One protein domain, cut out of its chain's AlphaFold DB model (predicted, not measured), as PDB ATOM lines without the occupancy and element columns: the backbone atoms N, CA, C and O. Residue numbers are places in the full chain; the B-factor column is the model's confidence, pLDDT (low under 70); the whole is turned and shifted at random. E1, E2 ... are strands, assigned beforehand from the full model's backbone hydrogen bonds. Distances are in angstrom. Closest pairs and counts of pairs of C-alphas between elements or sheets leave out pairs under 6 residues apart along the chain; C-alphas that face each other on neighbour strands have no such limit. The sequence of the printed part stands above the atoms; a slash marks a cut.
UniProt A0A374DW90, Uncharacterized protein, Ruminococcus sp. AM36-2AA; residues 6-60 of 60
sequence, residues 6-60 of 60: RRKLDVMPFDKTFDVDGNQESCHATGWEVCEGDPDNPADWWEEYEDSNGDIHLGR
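This is residues 6 to 60 of the 60 residues of an uncharacterized protein of Ruminococcus sp. AM36-2AA (UniProt A0A374DW90). One strongly twisted, branched antiparallel sheet is built along a long bent strand, E3, with E1 and E2 beside different stretches of one side and E4, then E5, on the other. The 55 printed residues have five named strands, E1 to E5 in chain order, and no named helix: all strand. E2 to E5 form a meander, each strand the antiparallel neighbour of the one before. The whole is compact, radius of gyration of the C-alphas 11.5 A, but elongated, spanning 35 by 21 by 15 A.

E1, residues 6 to 8, begins at C-alpha 6 (43.515, 32.433, -7.540). E2 is residues 16 to 20. E3, residues 23 to 35, measures 26.6 A between end C-alphas and bends by 94 degrees at residue 31. E4 is residues 45 to 50; E5, residues 56 to 59, ends at (30.562, 36.904, -9.318).

Within hydrogen-bond range are N 7 and O 33 of E1 and E3, 2.9 A; N 18 and O 25 of hairpin E2 and E3, 2.9 A; N 30 and O 48 of hairpin E3 and E4, 3.0 A; N 49 and O 57 of hairpin E4 and E5, 2.8 A. E1 and E5 are apart.

The farthest C-alphas, Asn 23 and Asp 40, are 34.7 A apart. The printed part has no cut, no link is long, and no printed residue is under 70.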
ATOM      1  N   ARG A   6      44.147  31.573  -8.543       94.56
ATOM      2  CA  ARG A   6      43.515  32.433  -7.540       94.56
ATOM      3  C   ARG A   6      44.478  33.551  -7.154       94.56
ATOM      4  O   ARG A   6      45.654  33.277  -6.894       94.56
ATOM      5  N   ARG A   7      44.010  34.800  -7.111       95.69
ATOM      6  CA  ARG A   7      44.827  35.953  -6.697       95.69
ATOM      7  C   ARG A   7      44.069  36.869  -5.746       95.69
ATOM      8  O   ARG A   7      42.845  36.923  -5.766       95.69
ATOM      9  N   LYS A   8      44.825  37.540  -4.880       97.00
ATOM     10  CA  LYS A   8      44.276  38.472  -3.900       97.00
ATOM     11  C   LYS A   8      44.028  39.813  -4.576       97.00
ATOM     12  O   LYS A   8      44.899  40.290  -5.301       97.00
ATOM     13  N   LEU A   9      42.874  40.406  -4.312       96.06
ATOM     14  CA  LEU A   9      42.533  41.743  -4.766       96.06
ATOM     15  C   LEU A   9      43.191  42.788  -3.861       96.06
ATOM     16  O   LEU A   9      43.247  42.635  -2.638       96.06
ATOM     17  N   ASP A  10      43.668  43.871  -4.470       96.75
ATOM     18  CA  ASP A  10      44.228  45.014  -3.739       96.75
ATOM     19  C   ASP A  10      43.140  45.816  -3.008       96.75
ATOM     20  O   ASP A  10      43.401  46.454  -1.986       96.75
ATOM     21  N   VAL A  11      41.911  45.776  -3.527       95.94
ATOM     22  CA  VAL A  11      40.734  46.446  -2.972       95.94
ATOM     23  C   VAL A  11      39.664  45.401  -2.703       95.94
ATOM     24  O   VAL A  11      39.393  44.561  -3.555       95.94
ATOM     25  N   MET A  12      39.057  45.463  -1.521       96.19
ATOM     26  CA  MET A  12      37.953  44.581  -1.158       96.19
ATOM     27  C   MET A  12      36.695  44.959  -1.960       96.19
ATOM     28  O   MET A  12      36.277  46.120  -1.870       96.19
ATOM     29  N   PRO A  13      36.089  44.027  -2.720       95.56
ATOM     30  CA  PRO A  13      34.780  44.244  -3.322       95.56
ATOM     31  C   PRO A  13      33.702  44.474  -2.260       95.56
ATOM     32  O   PRO A  13      33.875  44.158  -1.084       95.56
ATOM     33  N   PHE A  14      32.567  45.025  -2.678       96.75
ATOM     34  CA  PHE A  14      31.383  45.034  -1.826       96.75
ATOM     35  C   PHE A  14      30.760  43.646  -1.779       96.75
ATOM     36  O   PHE A  14      30.863  42.897  -2.745       96.75
ATOM     37  N   ASP A  15      30.051  43.349  -0.694       97.38
ATOM     38  CA  ASP A  15      29.186  42.177  -0.617       97.38
ATOM     39  C   ASP A  15      28.168  42.170  -1.760       97.38
ATOM     40  O   ASP A  15      27.747  43.218  -2.270       97.38
ATOM     41  N   LYS A  16      27.755  40.968  -2.153       97.38
ATOM     42  CA  LYS A  16      26.910  40.767  -3.325       97.38
ATOM     43  C   LYS A  16      25.800  39.782  -3.039       97.38
ATOM     44  O   LYS A  16      25.978  38.814  -2.311       97.38
ATOM     45  N   THR A  17      24.639  40.039  -3.630       97.75
ATOM     46  CA  THR A  17      23.483  39.162  -3.476       97.75
ATOM     47  C   THR A  17      23.556  37.973  -4.427       97.75
ATOM     48  O   THR A  17      23.653  38.170  -5.640       97.75
ATOM     49  N   PHE A  18      23.430  36.767  -3.881       96.88
ATOM     50  CA  PHE A  18      23.295  35.513  -4.620       96.88
ATOM     51  C   PHE A  18      21.985  34.811  -4.252       96.88
ATOM     52  O   PHE A  18      21.349  35.145  -3.251       96.88
ATOM     53  N   ASP A  19      21.564  33.868  -5.095       96.50
ATOM     54  CA  ASP A  19      20.518  32.911  -4.740       96.50
ATOM     55  C   ASP A  19      21.185  31.709  -4.062       96.50
ATOM     56  O   ASP A  19      21.947  30.983  -4.701       96.50
ATOM     57  N   VAL A  20      20.937  31.551  -2.765       93.12
ATOM     58  CA  VAL A  20      21.459  30.472  -1.923       93.12
ATOM     59  C   VAL A  20      20.261  29.683  -1.412       93.12
ATOM     60  O   VAL A  20      19.384  30.223  -0.733       93.12
ATOM     61  N   ASP A  21      20.173  28.412  -1.805       92.25
ATOM     62  CA  ASP A  21      19.065  27.514  -1.457       92.25
ATOM     63  C   ASP A  21      17.661  28.097  -1.736       92.25
ATOM     64  O   ASP A  21      16.699  27.855  -0.998       92.25
ATOM     65  N   GLY A  22      17.523  28.873  -2.817       93.19
ATOM     66  CA  GLY A  22      16.262  29.504  -3.219       93.19
ATOM     67  C   GLY A  22      15.896  30.770  -2.440       93.19
ATOM     68  O   GLY A  22      14.761  31.244  -2.556       93.19
ATOM     69  N   ASN A  23      16.818  31.312  -1.640       94.19
ATOM     70  CA  ASN A  23      16.683  32.606  -0.978       94.19
ATOM     71  C   ASN A  23      17.747  33.581  -1.476       94.19
ATOM     72  O   ASN A  23      18.866  33.198  -1.794       94.19
ATOM     73  N   GLN A  24      17.415  34.871  -1.482       96.81
ATOM     74  CA  GLN A  24      18.413  35.904  -1.737       96.81
ATOM     75  C   GLN A  24      19.224  36.174  -0.475       96.81
ATOM     76  O   GLN A  24      18.676  36.610   0.541       96.81
ATOM     77  N   GLU A  25      20.529  35.968  -0.569       97.00
ATOM     78  CA  GLU A  25      21.477  36.189   0.514       97.00
ATOM     79  C   GLU A  25      22.557  37.178   0.088       97.00
ATOM     80  O   GLU A  25      23.005  37.166  -1.053       97.00
ATOM     81  N   SER A  26      22.968  38.053   1.009       97.19
ATOM     82  CA  SER A  26      24.130  38.920   0.821       97.19
ATOM     83  C   SER A  26      25.393  38.162   1.224       97.19
ATOM     84  O   SER A  26      25.700  38.088   2.411       97.19
ATOM     85  N   CYS A  27      26.117  37.623   0.247       97.94
ATOM     86  CA  CYS A  27      27.370  36.904   0.458       97.94
ATOM     87  C   CYS A  27      28.541  37.884   0.583       97.94
ATOM     88  O   CYS A  27      28.610  38.899  -0.126       97.94
ATOM     89  N   HIS A  28      29.474  37.567   1.476       98.12
ATOM     90  CA  HIS A  28      30.592  38.436   1.809       98.12
ATOM     91  C   HIS A  28      31.723  38.309   0.802       98.12
ATOM     92  O   HIS A  28      32.148  37.203   0.475       98.12
ATOM     93  N   ALA A  29      32.257  39.438   0.339       97.56
ATOM     94  CA  ALA A  29      33.445  39.413  -0.503       97.56
ATOM     95  C   ALA A  29      34.653  38.891   0.294       97.56
ATOM     96  O   ALA A  29      34.980  39.391   1.373       97.56
ATOM     97  N   THR A  30      35.360  37.905  -0.255       97.44
ATOM     98  CA  THR A  30      36.533  37.300   0.408       97.44
ATOM     99  C   THR A  30      37.829  38.083   0.154       97.44
ATOM    100  O   THR A  30      38.846  37.878   0.825       97.44
ATOM    101  N   GLY A  31      37.816  38.971  -0.846       97.50
ATOM    102  CA  GLY A  31      38.992  39.693  -1.336       97.50
ATOM    103  C   GLY A  31      39.876  38.870  -2.274       97.50
ATOM    104  O   GLY A  31      41.036  39.229  -2.491       97.50
ATOM    105  N   TRP A  32      39.354  37.771  -2.816       97.50
ATOM    106  CA  TRP A  32      40.014  36.956  -3.830       97.50
ATOM    107  C   TRP A  32      39.239  36.979  -5.139       97.50
ATOM    108  O   TRP A  32      38.039  37.231  -5.169       97.50
ATOM    109  N   GLU A  33      39.944  36.678  -6.219       96.75
ATOM    110  CA  GLU A  33      39.339  36.313  -7.491       96.75
ATOM    111  C   GLU A  33      40.015  35.063  -8.060       96.75
ATOM    112  O   GLU A  33      41.198  34.791  -7.803       96.75
ATOM    113  N   VAL A  34      39.250  34.304  -8.833       95.69
ATOM    114  CA  VAL A  34      39.643  33.035  -9.440       95.69
ATOM    115  C   VAL A  34      39.480  33.137 -10.951       95.69
ATOM    116  O   VAL A  34      38.487  33.660 -11.449       95.69
ATOM    117  N   CYS A  35      40.464  32.641 -11.693       95.12
ATOM    118  CA  CYS A  35      40.389  32.516 -13.139       95.12
ATOM    119  C   CYS A  35      39.834  31.143 -13.526       95.12
ATOM    120  O   CYS A  35      40.458  30.112 -13.251       95.12
ATOM    121  N   GLU A  36      38.693  31.133 -14.214       92.19
ATOM    122  CA  GLU A  36      38.045  29.916 -14.726       92.19
ATOM    123  C   GLU A  36      38.356  29.637 -16.212       92.19
ATOM    124  O   GLU A  36      37.787  28.727 -16.821       92.19
ATOM    125  N   GLY A  37      39.303  30.372 -16.803       92.12
ATOM    126  CA  GLY A  37      39.630  30.301 -18.228       92.12
ATOM    127  C   GLY A  37      41.078  30.676 -18.535       92.12
ATOM    128  O   GLY A  37      42.013  30.030 -18.048       92.12
ATOM    129  N   ASP A  38      41.252  31.671 -19.402       91.69
ATOM    130  CA  ASP A  38      42.551  32.212 -19.789       91.69
ATOM    131  C   ASP A  38      42.985  33.319 -18.802       91.69
ATOM    132  O   ASP A  38      42.312  34.345 -18.696       91.69
ATOM    133  N   PRO A  39      44.108  33.162 -18.077       91.75
ATOM    134  CA  PRO A  39      44.568  34.159 -17.110       91.75
ATOM    135  C   PRO A  39      44.963  35.492 -17.751       91.75
ATOM    136  O   PRO A  39      44.954  36.510 -17.052       91.75
ATOM    137  N   ASP A  40      45.274  35.501 -19.049       93.06
ATOM    138  CA  ASP A  40      45.568  36.716 -19.809       93.06
ATOM    139  C   ASP A  40      44.286  37.426 -20.283       93.06
ATOM    140  O   ASP A  40      44.345  38.571 -20.740       93.06
ATOM    141  N   ASN A  41      43.117  36.789 -20.139       93.94
ATOM    142  CA  ASN A  41      41.807  37.362 -20.422       93.94
ATOM    143  C   ASN A  41      41.128  37.843 -19.124       93.94
ATOM    144  O   ASN A  41      40.622  37.032 -18.347       93.94
ATOM    145  N   PRO A  42      41.011  39.163 -18.891       92.06
ATOM    146  CA  PRO A  42      40.362  39.699 -17.693       92.06
ATOM    147  C   PRO A  42      38.904  39.258 -17.508       92.06
ATOM    148  O   PRO A  42      38.399  39.302 -16.394       92.06
ATOM    149  N   ALA A  43      38.209  38.858 -18.580       94.38
ATOM    150  CA  ALA A  43      36.823  38.405 -18.492       94.38
ATOM    151  C   ALA A  43      36.671  37.017 -17.849       94.38
ATOM    152  O   ALA A  43      35.569  36.695 -17.415       94.38
ATOM    153  N   ASP A  44      37.752  36.236 -17.783       95.06
ATOM    154  CA  ASP A  44      37.748  34.894 -17.196       95.06
ATOM    155  C   ASP A  44      38.050  34.909 -15.690       95.06
ATOM    156  O   ASP A  44      38.098  33.847 -15.069       95.06
ATOM    157  N   TRP A  45      38.267  36.093 -15.110       95.12
ATOM    158  CA  TRP A  45      38.467  36.296 -13.679       95.12
ATOM    159  C   TRP A  45      37.152  36.667 -12.986       95.12
ATOM    160  O   TRP A  45      36.423  37.555 -13.437       95.12
ATOM    161  N   TRP A  46      36.874  35.983 -11.879       96.31
ATOM    162  CA  TRP A  46      35.645  36.100 -11.101       96.31
ATOM    163  C   TRP A  46      35.967  36.342  -9.635       96.31
ATOM    164  O   TRP A  46      36.796  35.637  -9.065       96.31
ATOM    165  N   GLU A  47      35.301  37.309  -9.015       97.44
ATOM    166  CA  GLU A  47      35.465  37.605  -7.595       97.44
ATOM    167  C   GLU A  47      34.804  36.514  -6.747       97.44
ATOM    168  O   GLU A  47      33.757  35.972  -7.110       97.44
ATOM    169  N   GLU A  48      35.432  36.192  -5.622       97.75
ATOM    170  CA  GLU A  48      35.039  35.119  -4.717       97.75
ATOM    171  C   GLU A  48      34.258  35.677  -3.523       97.75
ATOM    172  O   GLU A  48      34.730  36.576  -2.814       97.75
ATOM    173  N   TYR A  49      33.090  35.094  -3.279       98.19
ATOM    174  CA  TYR A  49      32.166  35.462  -2.215       98.19
ATOM    175  C   TYR A  49      31.828  34.237  -1.367       98.19
ATOM    176  O   TYR A  49      31.705  33.143  -1.905       98.19
ATOM    177  N   GLU A  50      31.658  34.419  -0.065       98.06
ATOM    178  CA  GLU A  50      31.300  33.356   0.880       98.06
ATOM    179  C   GLU A  50      29.903  33.626   1.452       98.06
ATOM    180  O   GLU A  50      29.601  34.753   1.863       98.06
ATOM    181  N   ASP A  51      29.034  32.617   1.442       97.62
ATOM    182  CA  ASP A  51      27.719  32.689   2.086       97.62
ATOM    183  C   ASP A  51      27.769  32.300   3.577       97.62
ATOM    184  O   ASP A  51      28.807  31.940   4.130       97.62
ATOM    185  N   SER A  52      26.630  32.385   4.263       95.69
ATOM    186  CA  SER A  52      26.511  32.052   5.686       95.69
ATOM    187  C   SER A  52      26.691  30.566   6.011       95.69
ATOM    188  O   SER A  52      26.922  30.234   7.179       95.69
ATOM    189  N   ASN A  53      26.628  29.682   5.011       95.81
ATOM    190  CA  ASN A  53      26.950  28.262   5.147       95.81
ATOM    191  C   ASN A  53      28.455  27.986   4.967       95.81
ATOM    192  O   ASN A  53      28.919  26.898   5.321       95.81
ATOM    193  N   GLY A  54      29.220  28.971   4.488       95.75
ATOM    194  CA  GLY A  54      30.643  28.849   4.162       95.75
ATOM    195  C   GLY A  54      30.899  28.336   2.744       95.75
ATOM    196  O   GLY A  54      32.021  27.918   2.441       95.75
ATOM    197  N   ASP A  55      29.879  28.332   1.881       97.06
ATOM    198  CA  ASP A  55      30.017  27.943   0.482       97.06
ATOM    199  C   ASP A  55      30.468  29.136  -0.375       97.06
ATOM    200  O   ASP A  55      30.159  30.301  -0.106       97.06
ATOM    201  N   ILE A  56      31.242  28.828  -1.419       96.50
ATOM    202  CA  ILE A  56      31.871  29.824  -2.288       96.50
ATOM    203  C   ILE A  56      31.044  30.060  -3.549       96.50
ATOM    204  O   ILE A  56      30.745  29.133  -4.305       96.50
ATOM    205  N   HIS A  57      30.788  31.335  -3.826       96.56
ATOM    206  CA  HIS A  57      30.110  31.836  -5.014       96.56
ATOM    207  C   HIS A  57      31.045  32.734  -5.821       96.56
ATOM    208  O   HIS A  57      31.839  33.494  -5.266       96.56
ATOM    209  N   LEU A  58      30.938  32.666  -7.147       95.94
ATOM    210  CA  LEU A  58      31.738  33.475  -8.066       95.94
ATOM    211  C   LEU A  58      30.866  34.536  -8.744       95.94
ATOM    212  O   LEU A  58      29.786  34.233  -9.255       95.94
ATOM    213  N   GLY A  59      31.331  35.787  -8.766       93.81
ATOM    214  CA  GLY A  59      30.562  36.904  -9.318       93.81
ATOM    215  C   GLY A  59      31.409  38.039  -9.891       93.81
ATOM    216  O   GLY A  59      32.598  38.147  -9.620       93.81
ATOM    217  N   ARG A  60      30.767  38.897 -10.697       86.56
ATOM    218  CA  ARG A  60      31.351  40.125 -11.265       86.56
ATOM    219  C   ARG A  60      30.337  41.252 -11.373       86.56
ATOM    220  O   ARG A  60      29.158  40.937 -11.664       86.56
TER     221      ARG A  60